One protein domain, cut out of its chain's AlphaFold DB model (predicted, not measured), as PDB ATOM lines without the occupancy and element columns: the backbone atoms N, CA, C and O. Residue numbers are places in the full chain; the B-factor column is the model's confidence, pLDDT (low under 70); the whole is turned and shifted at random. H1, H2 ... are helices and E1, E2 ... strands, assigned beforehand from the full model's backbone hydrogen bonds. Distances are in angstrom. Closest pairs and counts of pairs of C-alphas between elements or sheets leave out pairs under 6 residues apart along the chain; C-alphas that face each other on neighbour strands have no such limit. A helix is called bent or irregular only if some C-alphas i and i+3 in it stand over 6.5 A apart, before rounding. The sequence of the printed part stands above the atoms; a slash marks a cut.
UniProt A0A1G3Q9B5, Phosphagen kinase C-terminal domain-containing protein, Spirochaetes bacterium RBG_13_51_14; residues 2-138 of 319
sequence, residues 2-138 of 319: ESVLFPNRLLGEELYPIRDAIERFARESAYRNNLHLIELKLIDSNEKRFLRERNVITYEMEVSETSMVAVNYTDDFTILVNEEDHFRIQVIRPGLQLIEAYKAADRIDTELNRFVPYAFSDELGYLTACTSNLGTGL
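This is residues 2 to 138 of the 319 residues of the protein "Phosphagen kinase C-terminal domain-containing protein" of Spirochaetes bacterium RBG_13_51_14 (UniProt A0A1G3Q9B5). A twisted four-stranded sheet is covered on one face by two long helices, H1 over E2 and H4 over E4, each running along the strands, with their own lines at 71 degrees to each other; the small helices H2 and H3 lie toward one end of the domain, and residues 114 to 138, with no named element, reach toward the other. The 137 printed residues run H1 E1 H2 H3 E2 E3 E4 H4, with 66 in named elements, under half. The antiparallel sheet has the order E1 E2 E3 E4; the class is mixed. The whole is compact, radius of gyration of the C-alphas 14.6 A, spanning 41 by 38 by 30 A.

H1, residues 12 to 28, begins at C-alpha 12 (-13.648, 20.094, -0.089), measures 25.4 A and is only just irregular: C-alphas 14 and 17 are 6.9 A apart. E1 is 35 to 39, H2 45 to 53, H3 59 to 62, E2 68 to 72, E3 77 to 81 and E4 87 to 91. H4, 98 to 113, measures 22.0 A and ends at C-alpha 113 (-9.403, -2.642, 4.237).

N 36 and O 71 of E1 and E2 are 2.8 A apart, within hydrogen-bond range, as are N 79 and O 70, 2.8 A, in hairpin E2 and E3, and N 90 and O 78, 2.8 A, in hairpin E3 and E4. E2, E3 and E4 make a meander, each strand the antiparallel neighbour of the one before. H1 and H4 are on the same face, making two layers, helices on one face of a sheet. H1 runs along the strands at a height of 9.6 A over the sheet, H4 at 7.7 A. H2 and H3 touch, closest C-alphas Lys 48 and Glu 62, 5.5 A. In H2 and H4 every O i to N i+4 pair is within range, in H1 10 of 13; H3 is too short for one.

The C-alphas of Asn 46 and Glu 123 are farthest apart, 43.1 A. The printed part has no cut, and no link between named elements is long. Residues 12 to 13 are under pLDDT 70.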
ATOM      1  N   GLU A   2      -4.206   6.408   4.850       86.38
ATOM      2  CA  GLU A   2      -2.782   6.775   4.981       86.38
ATOM      3  C   GLU A   2      -2.402   8.092   4.273       86.38
ATOM      4  O   GLU A   2      -1.634   8.886   4.805       86.38
ATOM      5  N   SER A   3      -2.977   8.364   3.097       85.75
ATOM      6  CA  SER A   3      -2.618   9.523   2.259       85.75
ATOM      7  C   SER A   3      -3.644  10.661   2.281       85.75
ATOM      8  O   SER A   3      -3.674  11.476   1.361       85.75
ATOM      9  N   VAL A   4      -4.518  10.699   3.290       90.75
ATOM     10  CA  VAL A   4      -5.604  11.683   3.397       90.75
ATOM     11  C   VAL A   4      -5.546  12.346   4.773       90.75
ATOM     12  O   VAL A   4      -5.413  11.657   5.787       90.75
ATOM     13  N   LEU A   5      -5.624  13.679   4.812       91.50
ATOM     14  CA  LEU A   5      -5.662  14.438   6.066       91.50
ATOM     15  C   LEU A   5      -6.893  14.054   6.889       91.50
ATOM     16  O   LEU A   5      -7.945  13.803   6.323       91.50
ATOM     17  N   PHE A   6      -6.785  14.055   8.219       91.81
ATOM     18  CA  PHE A   6      -7.934  13.787   9.090       91.81
ATOM     19  C   PHE A   6      -9.130  14.716   8.799       91.81
ATOM     20  O   PHE A   6      -8.908  15.872   8.428       91.81
ATOM     21  N   PRO A   7     -10.382  14.263   9.036       88.56
ATOM     22  CA  PRO A   7     -11.601  15.011   8.712       88.56
ATOM     23  C   PRO A   7     -11.628  16.470   9.168       88.56
ATOM     24  O   PRO A   7     -12.044  17.354   8.423       88.56
ATOM     25  N   ASN A   8     -11.106  16.749  10.362       84.62
ATOM     26  CA  ASN A   8     -11.022  18.096  10.927       84.62
ATOM     27  C   ASN A   8     -10.075  19.054  10.171       84.62
ATOM     28  O   ASN A   8     -10.039  20.245  10.480       84.62
ATOM     29  N   ARG A   9      -9.290  18.548   9.217       85.62
ATOM     30  CA  ARG A   9      -8.343  19.309   8.391       85.62
ATOM     31  C   ARG A   9      -8.624  19.204   6.891       85.62
ATOM     32  O   ARG A   9      -7.876  19.808   6.128       85.62
ATOM     33  N   LEU A  10      -9.663  18.470   6.484       83.00
ATOM     34  CA  LEU A  10     -10.001  18.274   5.076       83.00
ATOM     35  C   LEU A  10     -10.528  19.554   4.421       83.00
ATOM     36  O   LEU A  10     -11.384  20.254   4.968       83.00
ATOM     37  N   LEU A  11     -10.069  19.804   3.196       72.81
ATOM     38  CA  LEU A  11     -10.662  20.763   2.264       72.81
ATOM     39  C   LEU A  11     -11.571  20.033   1.257       72.81
ATOM     40  O   LEU A  11     -11.404  18.847   0.997       72.81
ATOM     41  N   GLY A  12     -12.554  20.729   0.671       68.75
ATOM     42  CA  GLY A  12     -13.648  20.094  -0.089       68.75
ATOM     43  C   GLY A  12     -13.234  19.165  -1.246       68.75
ATOM     44  O   GLY A  12     -13.943  18.200  -1.521       68.75
ATOM     45  N   GLU A  13     -12.093  19.407  -1.899       65.44
ATOM     46  CA  GLU A  13     -11.571  18.554  -2.983       65.44
ATOM     47  C   GLU A  13     -10.912  17.257  -2.470       65.44
ATOM     48  O   GLU A  13     -10.860  16.256  -3.184       65.44
ATOM     49  N   GLU A  14     -10.483  17.222  -1.205       77.12
ATOM     50  CA  GLU A  14      -9.798  16.084  -0.574       77.12
ATOM     51  C   GLU A  14     -10.768  14.976  -0.117       77.12
ATOM     52  O   GLU A  14     -10.342  13.927   0.363       77.12
ATOM     53  N   LEU A  15     -12.079  15.170  -0.306       83.88
ATOM     54  CA  LEU A  15     -13.110  14.165  -0.018       83.88
ATOM     55  C   LEU A  15     -13.172  13.050  -1.066       83.88
ATOM     56  O   LEU A  15     -13.711  11.977  -0.786       83.88
ATOM     57  N   TYR A  16     -12.653  13.295  -2.275       89.75
ATOM     58  CA  TYR A  16     -12.781  12.361  -3.391       89.75
ATOM     59  C   TYR A  16     -12.226  10.958  -3.082       89.75
ATOM     60  O   TYR A  16     -12.959  10.001  -3.317       89.75
ATOM     61  N   PRO A  17     -11.024  10.780  -2.493       93.06
ATOM     62  CA  PRO A  17     -10.504   9.447  -2.179       93.06
ATOM     63  C   PRO A  17     -11.359   8.676  -1.165       93.06
ATOM     64  O   PRO A  17     -11.565   7.475  -1.321       93.06
ATOM     65  N   ILE A  18     -11.887   9.361  -0.143       94.12
ATOM     66  CA  ILE A  18     -12.757   8.756   0.880       94.12
ATOM     67  C   ILE A  18     -14.066   8.297   0.231       94.12
ATOM     68  O   ILE A  18     -14.538   7.182   0.463       94.12
ATOM     69  N   ARG A  19     -14.640   9.162  -0.612       94.12
ATOM     70  CA  ARG A  19     -15.872   8.891  -1.349       94.12
ATOM     71  C   ARG A  19     -15.705   7.747  -2.348       94.12
ATOM     72  O   ARG A  19     -16.521   6.833  -2.343       94.12
ATOM     73  N   ASP A  20     -14.650   7.764  -3.157       95.25
ATOM     74  CA  ASP A  20     -14.363   6.693  -4.115       95.25
ATOM     75  C   ASP A  20     -14.199   5.347  -3.399       95.25
ATOM     76  O   ASP A  20     -14.779   4.347  -3.820       95.25
ATOM     77  N   ALA A  21     -13.495   5.321  -2.264       96.62
ATOM     78  CA  ALA A  21     -13.293   4.092  -1.511       96.62
ATOM     79  C   ALA A  21     -14.613   3.489  -0.990       96.62
ATOM     80  O   ALA A  21     -14.836   2.288  -1.167       96.62
ATOM     81  N   ILE A  22     -15.517   4.295  -0.409       97.00
ATOM     82  CA  ILE A  22     -16.815   3.772   0.053       97.00
ATOM     83  C   ILE A  22     -17.742   3.401  -1.106       97.00
ATOM     84  O   ILE A  22     -18.457   2.404  -1.019       97.00
ATOM     85  N   GLU A  23     -17.720   4.151  -2.210       96.88
ATOM     86  CA  GLU A  23     -18.503   3.822  -3.404       96.88
ATOM     87  C   GLU A  23     -18.023   2.503  -4.026       96.88
ATOM     88  O   GLU A  23     -18.839   1.657  -4.400       96.88
ATOM     89  N   ARG A  24     -16.708   2.266  -4.079       97.50
ATOM     90  CA  ARG A  24     -16.140   0.985  -4.514       97.50
ATOM     91  C   ARG A  24     -16.510  -0.147  -3.568       97.50
ATOM     92  O   ARG A  24     -16.991  -1.171  -4.047       97.50
ATOM     93  N   PHE A  25     -16.390   0.043  -2.252       97.75
ATOM     94  CA  PHE A  25     -16.866  -0.936  -1.270       97.75
ATOM     95  C   PHE A  25     -18.352  -1.268  -1.490       97.75
ATOM     96  O   PHE A  25     -18.729  -2.440  -1.525       97.75
ATOM     97  N   ALA A  26     -19.196  -0.265  -1.734       96.56
ATOM     98  CA  ALA A  26     -20.621  -0.462  -1.987       96.56
ATOM     99  C   ALA A  26     -20.922  -1.248  -3.271       96.56
ATOM    100  O   ALA A  26     -21.902  -1.985  -3.314       96.56
ATOM    101  N   ARG A  27     -20.091  -1.131  -4.311       96.62
ATOM    102  CA  ARG A  27     -20.295  -1.840  -5.587       96.62
ATOM    103  C   ARG A  27     -19.643  -3.219  -5.640       96.62
ATOM    104  O   ARG A  27     -20.167  -4.115  -6.297       96.62
ATOM    105  N   GLU A  28     -18.479  -3.373  -5.018       97.12
ATOM    106  CA  GLU A  28     -17.553  -4.481  -5.291       97.12
ATOM    107  C   GLU A  28     -17.368  -5.426  -4.096       97.12
ATOM    108  O   GLU A  28     -16.864  -6.536  -4.282       97.12
ATOM    109  N   SER A  29     -17.794  -5.041  -2.888       96.81
ATOM    110  CA  SER A  29     -17.656  -5.896  -1.705       96.81
ATOM    111  C   SER A  29     -18.596  -7.108  -1.713       96.81
ATOM    112  O   SER A  29     -19.543  -7.231  -2.509       96.81
ATOM    113  N   ALA A  30     -18.368  -8.002  -0.750       95.75
ATOM    114  CA  ALA A  30     -19.293  -9.073  -0.390       95.75
ATOM    115  C   ALA A  30     -20.712  -8.565  -0.039       95.75
ATOM    116  O   ALA A  30     -21.678  -9.305  -0.216       95.75
ATOM    117  N   TYR A  31     -20.854  -7.301   0.376       96.12
ATOM    118  CA  TYR A  31     -22.107  -6.714   0.874       96.12
ATOM    119  C   TYR A  31     -22.893  -5.905  -0.170       96.12
ATOM    120  O   TYR A  31     -23.964  -5.380   0.135       96.12
ATOM    121  N   ARG A  32     -22.403  -5.819  -1.414       92.88
ATOM    122  CA  ARG A  32     -22.923  -4.930  -2.475       92.88
ATOM    123  C   ARG A  32     -24.433  -4.986  -2.744       92.88
ATOM    124  O   ARG A  32     -25.011  -4.009  -3.199       92.88
ATOM    125  N   ASN A  33     -25.078  -6.124  -2.489       92.69
ATOM    126  CA  ASN A  33     -26.505  -6.301  -2.784       92.69
ATOM    127  C   ASN A  33     -27.422  -5.682  -1.720       92.69
ATOM    128  O   ASN A  33     -28.589  -5.438  -2.008       92.69
ATOM    129  N   ASN A  34     -26.909  -5.447  -0.509       93.62
ATOM    130  CA  ASN A  34     -27.700  -5.032   0.653       93.62
ATOM    131  C   ASN A  34     -27.162  -3.752   1.307       93.62
ATOM    132  O   ASN A  34     -27.611  -3.387   2.393       93.62
ATOM    133  N   LEU A  35     -26.194  -3.082   0.674       95.50
ATOM    134  CA  LEU A  35     -25.595  -1.857   1.186       95.50
ATOM    135  C   LEU A  35     -26.251  -0.628   0.548       95.50
ATOM    136  O   LEU A  35     -26.219  -0.444  -0.667       95.50
ATOM    137  N   HIS A  36     -26.805   0.244   1.384       96.38
ATOM    138  CA  HIS A  36     -27.403   1.508   0.977       96.38
ATOM    139  C   HIS A  36     -26.497   2.666   1.384       96.38
ATOM    140  O   HIS A  36     -26.332   2.934   2.574       96.38
ATOM    141  N   LEU A  37     -25.916   3.357   0.403       97.25
ATOM    142  CA  LEU A  37     -25.117   4.558   0.635       97.25
ATOM    143  C   LEU A  37     -26.019   5.798   0.641       97.25
ATOM    144  O   LEU A  37     -26.755   6.041  -0.314       97.25
ATOM    145  N   ILE A  38     -25.950   6.580   1.715       96.88
ATOM    146  CA  ILE A  38     -26.741   7.794   1.922       96.88
ATOM    147  C   ILE A  38     -25.779   8.974   2.096       96.88
ATOM    148  O   ILE A  38     -25.021   9.037   3.067       96.88
ATOM    149  N   GLU A  39     -25.825   9.932   1.169       95.62
ATOM    150  CA  GLU A  39     -25.163  11.229   1.333       95.62
ATOM    151  C   GLU A  39     -26.033  12.125   2.214       95.62
ATOM    152  O   GLU A  39     -27.144  12.488   1.818       95.62
ATOM    153  N   LEU A  40     -25.544  12.507   3.399       95.81
ATOM    154  CA  LEU A  40     -26.389  13.217   4.362       95.81
ATOM    155  C   LEU A  40     -26.843  14.580   3.830       95.81
ATOM    156  O   LEU A  40     -27.995  14.947   4.021       95.81
ATOM    157  N   LYS A  41     -26.009  15.294   3.071       94.12
ATOM    158  CA  LYS A  41     -26.399  16.561   2.419       94.12
ATOM    159  C   LYS A  41     -27.602  16.451   1.463       94.12
ATOM    160  O   LYS A  41     -28.185  17.471   1.116       94.12
ATOM    161  N   LEU A  42     -27.942  15.245   0.991       95.62
ATOM    162  CA  LEU A  42     -29.035  15.022   0.036       95.62
ATOM    163  C   LEU A  42     -30.376  14.695   0.709       95.62
ATOM    164  O   LEU A  42     -31.391  14.638   0.018       95.62
ATOM    165  N   ILE A  43     -30.392  14.479   2.026       95.75
ATOM    166  CA  ILE A  43     -31.610  14.189   2.789       95.75
ATOM    167  C   ILE A  43     -31.985  15.364   3.696       95.75
ATOM    168  O   ILE A  43     -31.132  16.144   4.128       95.75
ATOM    169  N   ASP A  44     -33.279  15.504   3.979       93.94
ATOM    170  CA  ASP A  44     -33.779  16.582   4.826       93.94
ATOM    171  C   ASP A  44     -33.430  16.377   6.310       93.94
ATOM    172  O   ASP A  44     -33.051  15.291   6.757       93.94
ATOM    173  N   SER A  45     -33.567  17.446   7.096       92.56
ATOM    174  CA  SER A  45     -33.205  17.452   8.513       92.56
ATOM    175  C   SER A  45     -34.016  16.474   9.367       92.56
ATOM    176  O   SER A  45     -33.477  15.953  10.343       92.56
ATOM    177  N   ASN A  46     -35.275  16.178   9.020       92.81
ATOM    178  CA  ASN A  46     -36.054  15.195   9.772       92.81
ATOM    179  C   ASN A  46     -35.555  13.778   9.485       92.81
ATOM    180  O   ASN A  46     -35.481  12.983  10.418       92.81
ATOM    181  N   GLU A  47     -35.162  13.468   8.245       94.44
ATOM    182  CA  GLU A  47     -34.573  12.164   7.923       94.44
ATOM    183  C   GLU A  47     -33.193  11.994   8.572       94.44
ATOM    184  O   GLU A  47     -32.931  10.950   9.171       94.44
ATOM    185  N   LYS A  48     -32.335  13.030   8.573       96.25
ATOM    186  CA  LYS A  48     -31.069  12.990   9.333       96.25
ATOM    187  C   LYS A  48     -31.327  12.715  10.817       96.25
ATOM    188  O   LYS A  48     -30.726  11.815  11.403       96.25
ATOM    189  N   ARG A  49     -32.276  13.441  11.413       95.38
ATOM    190  CA  ARG A  49     -32.666  13.248  12.811       95.38
ATOM    191  C   ARG A  49     -33.232  11.852  13.062       95.38
ATOM    192  O   ARG A  49     -32.919  11.260  14.088       95.38
ATOM    193  N   PHE A  50     -34.018  11.301  12.139       95.56
ATOM    194  CA  PHE A  50     -34.532   9.934  12.225       95.56
ATOM    195  C   PHE A  50     -33.397   8.903  12.255       95.56
ATOM    196  O   PHE A  50     -33.410   8.007  13.101       95.56
ATOM    197  N   LEU A  51     -32.382   9.054  11.396       95.94
ATOM    198  CA  LEU A  51     -31.189   8.205  11.415       95.94
ATOM    199  C   LEU A  51     -30.425   8.333  12.743       95.94
ATOM    200  O   LEU A  51     -30.032   7.315  13.317       95.94
ATOM    201  N   ARG A  52     -30.271   9.552  13.276       95.25
ATOM    202  CA  ARG A  52     -29.626   9.781  14.580       95.25
ATOM    203  C   ARG A  52     -30.399   9.142  15.731       95.25
ATOM    204  O   ARG A  52     -29.806   8.479  16.572       95.25
ATOM    205  N   GLU A  53     -31.720   9.300  15.770       93.69
ATOM    206  CA  GLU A  53     -32.589   8.717  16.805       93.69
ATOM    207  C   GLU A  53     -32.551   7.173  16.811       93.69
ATOM    208  O   GLU A  53     -32.852   6.564  17.838       93.69
ATOM    209  N   ARG A  54     -32.140   6.542  15.696       92.25
ATOM    210  CA  ARG A  54     -31.881   5.093  15.573       92.25
ATOM    211  C   ARG A  54     -30.414   4.699  15.784       92.25
ATOM    212  O   ARG A  54     -30.066   3.547  15.538       92.25
ATOM    213  N   ASN A  55     -29.561   5.632  16.207       92.44
ATOM    214  CA  ASN A  55     -28.112   5.463  16.339       92.44
ATOM    215  C   ASN A  55     -27.405   5.042  15.033       92.44
ATOM    216  O   ASN A  55     -26.342   4.435  15.083       92.44
ATOM    217  N   VAL A  56     -27.975   5.342  13.857       95.62
ATOM    218  CA  VAL A  56     -27.342   5.052  12.550       95.62
ATOM    219  C   VAL A  56     -26.254   6.077  12.224       95.62
ATOM    220  O   VAL A  56     -25.249   5.730  11.611       95.62
ATOM    221  N   ILE A  57     -26.451   7.327  12.646       96.62
ATOM    222  CA  ILE A  57     -25.471   8.416  12.540       96.62
ATOM    223  C   ILE A  57     -25.304   9.111  13.893       96.62
ATOM    224  O   ILE A  57     -26.162   8.985  14.772       96.62
ATOM    225  N   THR A  58     -24.224   9.874  14.050       94.50
ATOM    226  CA  THR A  58     -23.974  10.700  15.239       94.50
ATOM    227  C   THR A  58     -24.609  12.086  15.121       94.50
ATOM    228  O   THR A  58     -25.179  12.454  14.090       94.50
ATOM    229  N   TYR A  59     -24.548  12.865  16.204       92.31
ATOM    230  CA  TYR A  59     -25.045  14.242  16.211       92.31
ATOM    231  C   TYR A  59     -24.199  15.152  15.310       92.31
ATOM    232  O   TYR A  59     -24.730  15.985  14.580       92.31
ATOM    233  N   GLU A  60     -22.891  14.934  15.304       92.25
ATOM    234  CA  GLU A  60     -21.902  15.631  14.491       92.25
ATOM    235  C   GLU A  60     -22.196  15.438  12.996       92.25
ATOM    236  O   GLU A  60     -22.136  16.382  12.210       92.25
ATOM    237  N   MET A  61     -22.609  14.228  12.610       95.50
ATOM    238  CA  MET A  61     -23.002  13.919  11.236       95.50
ATOM    239  C   MET A  61     -24.338  14.552  10.823       95.50
ATOM    240  O   MET A  61     -24.504  14.887   9.651       95.50
ATOM    241  N   GLU A  62     -25.291  14.750  11.744       94.56
ATOM    242  CA  GLU A  62     -26.580  15.402  11.434       94.56
ATOM    243  C   GLU A  62     -26.374  16.830  10.894       94.56
ATOM    244  O   GLU A  62     -27.075  17.262   9.973       94.56
ATOM    245  N   VAL A  63     -25.378  17.544  11.422       91.06
ATOM    246  CA  VAL A  63     -25.040  18.917  11.011       91.06
ATOM    247  C   VAL A  63     -23.959  18.987   9.929       91.06
ATOM    248  O   VAL A  63     -23.657  20.071   9.438       91.06
ATOM    249  N   SER A  64     -23.381  17.849   9.544       89.12
ATOM    250  CA  SER A  64     -22.322  17.787   8.541       89.12
ATOM    251  C   SER A  64     -22.870  17.857   7.112       89.12
ATOM    252  O   SER A  64     -23.900  17.264   6.773       89.12
ATOM    253  N   GLU A  65     -22.129  18.560   6.254       87.88
ATOM    254  CA  GLU A  65     -22.381  18.682   4.810       87.88
ATOM    255  C   GLU A  65     -21.566  17.679   3.978       87.88
ATOM    256  O   GLU A  65     -21.778  17.523   2.774       87.88
ATOM    257  N   THR A  66     -20.609  16.997   4.606       90.19
ATOM    258  CA  THR A  66     -19.619  16.151   3.924       90.19
ATOM    259  C   THR A  66     -19.713  14.686   4.333       90.19
ATOM    260  O   THR A  66     -19.140  13.829   3.664       90.19
ATOM    261  N   SER A  67     -20.437  14.387   5.411       95.19
ATOM    262  CA  SER A  67     -20.584  13.029   5.922       95.19
ATOM    263  C   SER A  67     -21.539  12.188   5.075       95.19
ATOM    264  O   SER A  67     -22.533  12.665   4.513       95.19
ATOM    265  N   MET A  68     -21.245  10.896   5.024       96.62
ATOM    266  CA  MET A  68     -22.075   9.878   4.384       96.62
ATOM    267  C   MET A  68     -22.247   8.708   5.347       96.62
ATOM    268  O   MET A  68     -21.467   8.538   6.282       96.62
ATOM    269  N   VAL A  69     -23.260   7.882   5.119       98.00
ATOM    270  CA  VAL A  69     -23.427   6.634   5.863       98.00
ATOM    271  C   VAL A  69     -23.771   5.507   4.902       98.00
ATOM    272  O   VAL A  69     -24.632   5.663   4.039       98.00
ATOM    273  N   ALA A  70     -23.090   4.376   5.036       98.00
ATOM    274  CA  ALA A  70     -23.456   3.141   4.361       98.00
ATOM    275  C   ALA A  70     -24.188   2.236   5.354       98.00
ATOM    276  O   ALA A  70     -23.661   1.949   6.427       98.00
ATOM    277  N   VAL A  71     -25.400   1.802   5.021       97.88
ATOM    278  CA  VAL A  71     -26.255   0.998   5.904       97.88
ATOM    279  C   VAL A  71     -26.528  -0.348   5.256       97.88
ATOM    280  O   VAL A  71     -27.024  -0.395   4.131       97.88
ATOM    281  N   ASN A  72     -26.243  -1.437   5.967       96.94
ATOM    282  CA  ASN A  72     -26.648  -2.782   5.574       96.94
ATOM    283  C   ASN A  72     -27.698  -3.314   6.557       96.94
ATOM    284  O   ASN A  72     -27.400  -3.575   7.721       96.94
ATOM    285  N   TYR A  73     -28.926  -3.491   6.067       89.31
ATOM    286  CA  TYR A  73     -30.055  -3.979   6.867       89.31
ATOM    287  C   TYR A  73     -30.122  -5.507   6.998       89.31
ATOM    288  O   TYR A  73     -30.932  -6.005   7.768       89.31
ATOM    289  N   THR A  74     -29.342  -6.255   6.212       92.25
ATOM    290  CA  THR A  74     -29.322  -7.730   6.251       92.25
ATOM    291  C   THR A  74     -28.288  -8.243   7.242       92.25
ATOM    292  O   THR A  74     -28.558  -9.166   8.001       92.25
ATOM    293  N   ASP A  75     -27.107  -7.630   7.240       91.50
ATOM    294  CA  ASP A  75     -25.982  -8.014   8.092       91.50
ATOM    295  C   ASP A  75     -25.894  -7.166   9.380       91.50
ATOM    296  O   ASP A  75     -25.017  -7.403  10.212       91.50
ATOM    297  N   ASP A  76     -26.824  -6.220   9.570       93.19
ATOM    298  CA  ASP A  76     -26.955  -5.311  10.721       93.19
ATOM    299  C   ASP A  76     -25.686  -4.506  11.039       93.19
ATOM    300  O   ASP A  76     -25.180  -4.513  12.168       93.19
ATOM    301  N   PHE A  77     -25.166  -3.785  10.046       97.62
ATOM    302  CA  PHE A  77     -24.040  -2.878  10.257       97.62
ATOM    303  C   PHE A  77     -24.206  -1.545   9.539       97.62
ATOM    304  O   PHE A  77     -24.923  -1.416   8.542       97.62
ATOM    305  N   THR A  78     -23.493  -0.547  10.047       98.19
ATOM    306  CA  THR A  78     -23.388   0.777   9.448       98.19
ATOM    307  C   THR A  78     -21.924   1.189   9.364       98.19
ATOM    308  O   THR A  78     -21.137   0.901  10.261       98.19
ATOM    309  N   ILE A  79     -21.542   1.858   8.282       98.38
ATOM    310  CA  ILE A  79     -20.233   2.500   8.143       98.38
ATOM    311  C   ILE A  79     -20.486   3.997   8.065       98.38
ATOM    312  O   ILE A  79     -21.076   4.488   7.101       98.38
ATOM    313  N   LEU A  80     -20.074   4.709   9.105       98.06
ATOM    314  CA  LEU A  80     -20.110   6.162   9.159       98.06
ATOM    315  C   LEU A  80     -18.875   6.674   8.419       98.06
ATOM    316  O   LEU A  80     -17.767   6.189   8.653       98.06
ATOM    317  N   VAL A  81     -19.074   7.619   7.507       97.12
ATOM    318  CA  VAL A  81     -18.016   8.155   6.653       97.12
ATOM    319  C   VAL A  81     -17.864   9.644   6.899       97.12
ATOM    320  O   VAL A  81     -18.845  10.392   6.855       97.12
ATOM    321  N   ASN A  82     -16.613  10.057   7.090       94.31
ATOM    322  CA  ASN A  82     -16.214  11.429   7.374       94.31
ATOM    323  C   ASN A  82     -16.927  12.001   8.609       94.31
ATOM    324  O   ASN A  82     -17.659  12.985   8.518       94.31
ATOM    325  N   GLU A  83     -16.758  11.322   9.738       92.00
ATOM    326  CA  GLU A  83     -17.212  11.772  11.056       92.00
ATOM    327  C   GLU A  83     -16.021  12.409  11.802       92.00
ATOM    328  O   GLU A  83     -15.436  13.353  11.271       92.00
ATOM    329  N   GLU A  84     -15.623  11.927  12.984       91.12
ATOM    330  CA  GLU A  84     -14.357  12.332  13.619       91.12
ATOM    331  C   GLU A  84     -13.163  11.743  12.856       91.12
ATOM    332  O   GLU A  84     -12.151  12.414  12.641       91.12
ATOM    333  N   ASP A  85     -13.324  10.502  12.391       94.75
ATOM    334  CA  ASP A  85     -12.404   9.784  11.519       94.75
ATOM    335  C   ASP A  85     -13.033   9.524  10.140       94.75
ATOM    336  O   ASP A  85     -14.236   9.686   9.908       94.75
ATOM    337  N   HIS A  86     -12.197   9.116   9.184       95.56
ATOM    338  CA  HIS A  86     -12.632   8.845   7.812       95.56
ATOM    339  C   HIS A  86     -13.711   7.765   7.730       95.56
ATOM    340  O   HIS A  86     -14.656   7.905   6.955       95.56
ATOM    341  N   PHE A  87     -13.550   6.698   8.512       97.25
ATOM    342  CA  PHE A  87     -14.428   5.539   8.527       97.25
ATOM    343  C   PHE A  87     -14.615   5.067   9.957       97.25
ATOM    344  O   PHE A  87     -13.641   4.894  10.685       97.25
ATOM    345  N   ARG A  88     -15.864   4.801  10.325       97.56
ATOM    346  CA  ARG A  88     -16.218   4.140  11.574       97.56
ATOM    347  C   ARG A  88     -17.198   3.019  11.278       97.56
ATOM    348  O   ARG A  88     -18.333   3.264  10.870       97.56
ATOM    349  N   ILE A  89     -16.743   1.790  11.486       98.31
ATOM    350  CA  ILE A  89     -17.573   0.593  11.378       98.31
ATOM    351  C   ILE A  89     -18.358   0.454  12.677       98.31
ATOM    352  O   ILE A  89     -17.805   0.544  13.771       98.31
ATOM    353  N   GLN A  90     -19.661   0.247  12.557       98.19
ATOM    354  CA  GLN A  90     -20.559   0.109  13.685       98.19
ATOM    355  C   GLN A  90     -21.453  -1.112  13.490       98.19
ATOM    356  O   GLN A  90     -22.153  -1.246  12.486       98.19
ATOM    357  N   VAL A  91     -21.458  -1.983  14.496       97.94
ATOM    358  CA  VAL A  91     -22.331  -3.153  14.582       97.94
ATOM    359  C   VAL A  91     -23.088  -3.071  15.897       97.94
ATOM    360  O   VAL A  91     -22.480  -2.925  16.956       97.94
ATOM    361  N   ILE A  92     -24.414  -3.159  15.836       95.25
ATOM    362  CA  ILE A  92     -25.282  -3.118  17.016       95.25
ATOM    363  C   ILE A  92     -26.075  -4.418  17.057       95.25
ATOM    364  O   ILE A  92     -26.767  -4.764  16.102       95.25
ATOM    365  N   ARG A  93     -25.987  -5.139  18.176       94.88
ATOM    366  CA  ARG A  93     -26.729  -6.381  18.413       94.88
ATOM    367  C   ARG A  93     -27.615  -6.235  19.655       94.88
ATOM    368  O   ARG A  93     -27.225  -5.542  20.592       94.88
ATOM    369  N   PRO A  94     -28.813  -6.845  19.673       92.81
ATOM    370  CA  PRO A  94     -29.669  -6.842  20.854       92.81
ATOM    371  C   PRO A  94     -29.116  -7.774  21.940       92.81
ATOM    372  O   PRO A  94     -28.598  -8.847  21.641       92.81
ATOM    373  N   GLY A  95     -29.298  -7.408  23.209       91.81
ATOM    374  CA  GLY A  95     -28.794  -8.198  24.337       91.81
ATOM    375  C   GLY A  95     -27.268  -8.148  24.473       91.81
ATOM    376  O   GLY A  95     -26.612  -7.279  23.902       91.81
ATOM    377  N   LEU A  96     -26.708  -9.072  25.256       93.38
ATOM    378  CA  LEU A  96     -25.272  -9.141  25.530       93.38
ATOM    379  C   LEU A  96     -24.583 -10.077  24.525       93.38
ATOM    380  O   LEU A  96     -24.455 -11.271  24.766       93.38
ATOM    381  N   GLN A  97     -24.205  -9.531  23.368       95.81
ATOM    382  CA  GLN A  97     -23.584 -10.265  22.251       95.81
ATOM    383  C   GLN A  97     -22.288  -9.576  21.791       95.81
ATOM    384  O   GLN A  97     -22.132  -9.225  20.617       95.81
ATOM    385  N   LEU A  98     -21.384  -9.284  22.734       95.88
ATOM    386  CA  LEU A  98     -20.175  -8.495  22.461       95.88
ATOM    387  C   LEU A  98     -19.240  -9.193  21.467       95.88
ATOM    388  O   LEU A  98     -18.767  -8.570  20.517       95.88
ATOM    389  N   ILE A  99     -19.011 -10.494  21.654       95.44
ATOM    390  CA  ILE A  99     -18.104 -11.292  20.820       95.44
ATOM    391  C   ILE A  99     -18.668 -11.441  19.403       95.44
ATOM    392  O   ILE A  99     -17.930 -11.346  18.423       95.44
ATOM    393  N   GLU A 100     -19.972 -11.664  19.263       96.19
ATOM    394  CA  GLU A 100     -20.646 -11.778  17.969       96.19
ATOM    395  C   GLU A 100     -20.643 -10.442  17.222       96.19
ATOM    396  O   GLU A 100     -20.393 -10.417  16.013       96.19
ATOM    397  N   ALA A 101     -20.886  -9.334  17.932       97.25
ATOM    398  CA  ALA A 101     -20.790  -7.992  17.368       97.25
ATOM    399  C   ALA A 101     -19.362  -7.692  16.893       97.25
ATOM    400  O   ALA A 101     -19.188  -7.232  15.763       97.25
ATOM    401  N   TYR A 102     -18.348  -8.033  17.696       97.75
ATOM    402  CA  TYR A 102     -16.941  -7.886  17.328       97.75
ATOM    403  C   TYR A 102     -16.567  -8.733  16.106       97.75
ATOM    404  O   TYR A 102     -16.059  -8.197  15.130       97.75
ATOM    405  N   LYS A 103     -16.904 -10.029  16.085       97.75
ATOM    406  CA  LYS A 103     -16.648 -10.912  14.929       97.75
ATOM    407  C   LYS A 103     -17.320 -10.416  13.649       97.75
ATOM    408  O   LYS A 103     -16.814 -10.628  12.548       97.75
ATOM    409  N   ALA A 104     -18.500  -9.808  13.756       97.62
ATOM    410  CA  ALA A 104     -19.137  -9.172  12.611       97.62
ATOM    411  C   ALA A 104     -18.360  -7.926  12.164       97.62
ATOM    412  O   ALA A 104     -18.075  -7.815  10.974       97.62
ATOM    413  N   ALA A 105     -17.973  -7.051  13.097       98.19
ATOM    414  CA  ALA A 105     -17.188  -5.852  12.813       98.19
ATOM    415  C   ALA A 105     -15.833  -6.187  12.168       98.19
ATOM    416  O   ALA A 105     -15.515  -5.607  11.141       98.19
ATOM    417  N   ASP A 106     -15.107  -7.176  12.688       98.06
ATOM    418  CA  ASP A 106     -13.811  -7.643  12.174       98.06
ATOM    419  C   ASP A 106     -13.895  -8.160  10.724       98.06
ATOM    420  O   ASP A 106     -13.068  -7.835   9.868       98.06
ATOM    421  N   ARG A 107     -14.967  -8.890  10.383       98.00
ATOM    422  CA  ARG A 107     -15.221  -9.317   8.994       98.00
ATOM    423  C   ARG A 107     -15.514  -8.146   8.062       98.00
ATOM    424  O   ARG A 107     -15.133  -8.185   6.893       98.00
ATOM    425  N   ILE A 108     -16.236  -7.136   8.546       98.19
ATOM    426  CA  ILE A 108     -16.522  -5.921   7.772       98.19
ATOM    427  C   ILE A 108     -15.241  -5.104   7.606       98.19
ATOM    428  O   ILE A 108     -14.985  -4.617   6.509       98.19
ATOM    429  N   ASP A 109     -14.426  -5.009   8.655       98.06
ATOM    430  CA  ASP A 109     -13.151  -4.303   8.665       98.06
ATOM    431  C   ASP A 109     -12.151  -4.913   7.684       98.06
ATOM    432  O   ASP A 109     -11.633  -4.223   6.806       98.06
ATOM    433  N   THR A 110     -11.995  -6.237   7.730       97.62
ATOM    434  CA  THR A 110     -11.174  -6.993   6.776       97.62
ATOM    435  C   THR A 110     -11.612  -6.746   5.329       97.62
ATOM    436  O   THR A 110     -10.777  -6.576   4.439       97.62
ATOM    437  N   GLU A 111     -12.924  -6.710   5.072       97.69
ATOM    438  CA  GLU A 111     -13.450  -6.445   3.732       97.69
ATOM    439  C   GLU A 111     -13.235  -4.985   3.309       97.69
ATOM    440  O   GLU A 111     -12.869  -4.733   2.159       97.69
ATOM    441  N   LEU A 112     -13.427  -4.021   4.215       97.69
ATOM    442  CA  LEU A 112     -13.252  -2.593   3.944       97.69
ATOM    443  C   LEU A 112     -11.785  -2.236   3.672       97.69
ATOM    444  O   LEU A 112     -11.508  -1.469   2.747       97.69
ATOM    445  N   ASN A 113     -10.846  -2.852   4.392       96.19
ATOM    446  CA  ASN A 113      -9.403  -2.642   4.237       96.19
ATOM    447  C   ASN A 113      -8.897  -2.967   2.811       96.19
ATOM    448  O   ASN A 113      -7.910  -2.413   2.337       96.19
ATOM    449  N   ARG A 114      -9.620  -3.801   2.045       96.56
ATOM    450  CA  ARG A 114      -9.318  -4.059   0.620       96.56
ATOM    451  C   ARG A 114      -9.497  -2.825  -0.274       96.56
ATOM    452  O   ARG A 114      -8.947  -2.780  -1.375       96.56
ATOM    453  N   PHE A 115     -10.298  -1.859   0.168       96.44
ATOM    454  CA  PHE A 115     -10.628  -0.629  -0.557       96.44
ATOM    455  C   PHE A 115      -9.999   0.609   0.085       96.44
ATOM    456  O   PHE A 115      -9.786   1.610  -0.600       96.44
ATOM    457  N   VAL A 116      -9.703   0.537   1.381       95.19
ATOM    458  CA  VAL A 116      -9.231   1.651   2.197       95.19
ATOM    459  C   VAL A 116      -7.877   1.286   2.813       95.19
ATOM    460  O   VAL A 116      -7.855   0.526   3.773       95.19
ATOM    461  N   PRO A 117      -6.749   1.855   2.350       93.56
ATOM    462  CA  PRO A 117      -5.480   1.709   3.057       93.56
ATOM    463  C   PRO A 117      -5.548   2.470   4.385       93.56
ATOM    464  O   PRO A 117      -5.587   3.712   4.422       93.56
ATOM    465  N   TYR A 118      -5.631   1.729   5.488       96.25
ATOM    466  CA  TYR A 118      -5.690   2.308   6.824       96.25
ATOM    467  C   TYR A 118      -4.382   3.004   7.198       96.25
ATOM    468  O   TYR A 118      -3.293   2.563   6.851       96.25
ATOM    469  N   ALA A 119      -4.505   4.131   7.904       95.62
ATOM    470  CA  ALA A 119      -3.347   4.820   8.453       95.62
ATOM    471  C   ALA A 119      -2.934   4.078   9.727       95.62
ATOM    472  O   ALA A 119      -3.674   4.111  10.711       95.62
ATOM    473  N   PHE A 120      -1.798   3.389   9.690       95.69
ATOM    474  CA  PHE A 120      -1.337   2.526  10.774       95.69
ATOM    475  C   PHE A 120       0.133   2.802  11.096       95.69
ATOM    476  O   PHE A 120       0.935   3.079  10.205       95.69
ATOM    477  N   SER A 121       0.474   2.733  12.377       95.81
ATOM    478  CA  SER A 121       1.830   2.843  12.904       95.81
ATOM    479  C   SER A 121       2.159   1.598  13.718       95.81
ATOM    480  O   SER A 121       1.372   1.209  14.577       95.81
ATOM    481  N   ASP A 122       3.349   1.031  13.524       94.06
ATOM    482  CA  ASP A 122       3.811  -0.135  14.291       94.06
ATOM    483  C   ASP A 122       3.883   0.134  15.806       94.06
ATOM    484  O   ASP A 122       3.752  -0.788  16.607       94.06
ATOM    485  N   GLU A 123       4.080   1.393  16.211       93.94
ATOM    486  CA  GLU A 123       4.155   1.791  17.623       93.94
ATOM    487  C   GLU A 123       2.792   2.205  18.193       93.94
ATOM    488  O   GLU A 123       2.489   1.925  19.353       93.94
ATOM    489  N   LEU A 124       1.969   2.894  17.395       94.38
ATOM    490  CA  LEU A 124       0.747   3.552  17.876       94.38
ATOM    491  C   LEU A 124      -0.553   2.870  17.432       94.38
ATOM    492  O   LEU A 124      -1.625   3.282  17.872       94.38
ATOM    493  N   GLY A 125      -0.482   1.856  16.573       95.81
ATOM    494  CA  GLY A 125      -1.645   1.216  15.967       95.81
ATOM    495  C   GLY A 125      -2.334   2.098  14.922       95.81
ATOM    496  O   GLY A 125      -1.690   2.877  14.212       95.81
ATOM    497  N   TYR A 126      -3.657   1.982  14.817       96.25
ATOM    498  CA  TYR A 126      -4.475   2.799  13.928       96.25
ATOM    499  C   TYR A 126      -4.438   4.270  14.339       96.25
ATOM    500  O   TYR A 126      -4.712   4.639  15.484       96.25
ATOM    501  N   LEU A 127      -4.106   5.125  13.374       95.50
ATOM    502  CA  LEU A 127      -4.036   6.564  13.571       95.50
ATOM    503  C   LEU A 127      -5.431   7.180  13.440       95.50
ATOM    504  O   LEU A 127      -6.135   6.964  12.454       95.50
ATOM    505  N   THR A 128      -5.790   7.998  14.422       94.25
ATOM    506  CA  THR A 128      -7.114   8.612  14.586       94.25
ATOM    507  C   THR A 128      -6.964  10.072  15.006       94.25
ATOM    508  O   THR A 128      -5.969  10.455  15.631       94.25
ATOM    509  N   ALA A 129      -7.960  10.895  14.682       91.19
ATOM    510  CA  ALA A 129      -8.055  12.255  15.205       91.19
ATOM    511  C   ALA A 129      -8.408  12.291  16.709       91.19
ATOM    512  O   ALA A 129      -8.125  13.284  17.385       91.19
ATOM    513  N   CYS A 130      -9.013  11.222  17.235       87.81
ATOM    514  CA  CYS A 130      -9.528  11.139  18.596       87.81
ATOM    515  C   CYS A 130      -8.601  10.304  19.489       87.81
ATOM    516  O   CYS A 130      -8.442   9.099  19.310       87.81
ATOM    517  N   THR A 131      -8.002  10.924  20.507       87.38
ATOM    518  CA  THR A 131      -6.962  10.274  21.328       87.38
ATOM    519  C   THR A 131      -7.444   9.040  22.096       87.38
ATOM    520  O   THR A 131      -6.626   8.180  22.413       87.38
ATOM    521  N   SER A 132      -8.746   8.909  22.375       86.81
ATOM    522  CA  SER A 132      -9.317   7.716  23.022       86.81
ATOM    523  C   SER A 132      -9.389   6.487  22.109       86.81
ATOM    524  O   SER A 132      -9.491   5.366  22.610       86.81
ATOM    525  N   ASN A 133      -9.331   6.683  20.789       92.25
ATOM    526  CA  ASN A 133      -9.394   5.607  19.795       92.25
ATOM    527  C   ASN A 133      -7.993   5.169  19.316       92.25
ATOM    528  O   ASN A 133      -7.889   4.291  18.467       92.25
ATOM    529  N   LEU A 134      -6.912   5.790  19.807       94.19
ATOM    530  CA  LEU A 134      -5.547   5.455  19.393       94.19
ATOM    531  C   LEU A 134      -5.194   4.020  19.809       94.19
ATOM    532  O   LEU A 134      -5.491   3.627  20.933       94.19
ATOM    533  N   GLY A 135      -4.520   3.258  18.944       95.62
ATOM    534  CA  GLY A 135      -4.233   1.840  19.171       95.62
ATOM    535  C   GLY A 135      -5.106   0.958  18.289       95.62
ATOM    536  O   GLY A 135      -4.975   0.988  17.070       95.62
ATOM    537  N   THR A 136      -5.998   0.171  18.887       96.19
ATOM    538  CA  THR A 136      -6.880  -0.738  18.130       96.19
ATOM    539  C   THR A 136      -8.008  -0.022  17.382       96.19
ATOM    540  O   THR A 136      -8.639  -0.624  16.519       96.19
ATOM    541  N   GLY A 137      -8.324   1.240  17.702       95.75
ATOM    542  CA  GLY A 137      -9.512   1.912  17.154       95.75
ATOM    543  C   GLY A 137     -10.841   1.348  17.672       95.75
ATOM    544  O   GLY A 137     -11.907   1.838  17.295       95.75
ATOM    545  N   LEU A 138     -10.804   0.332  18.543       97.19
ATOM    546  CA  LEU A 138     -11.987  -0.386  18.991       97.19
ATOM    547  C   LEU A 138     -12.671   0.333  20.155       97.19
ATOM    548  O   LEU A 138     -12.100   0.533  21.232       97.19
TER     549      LEU A 138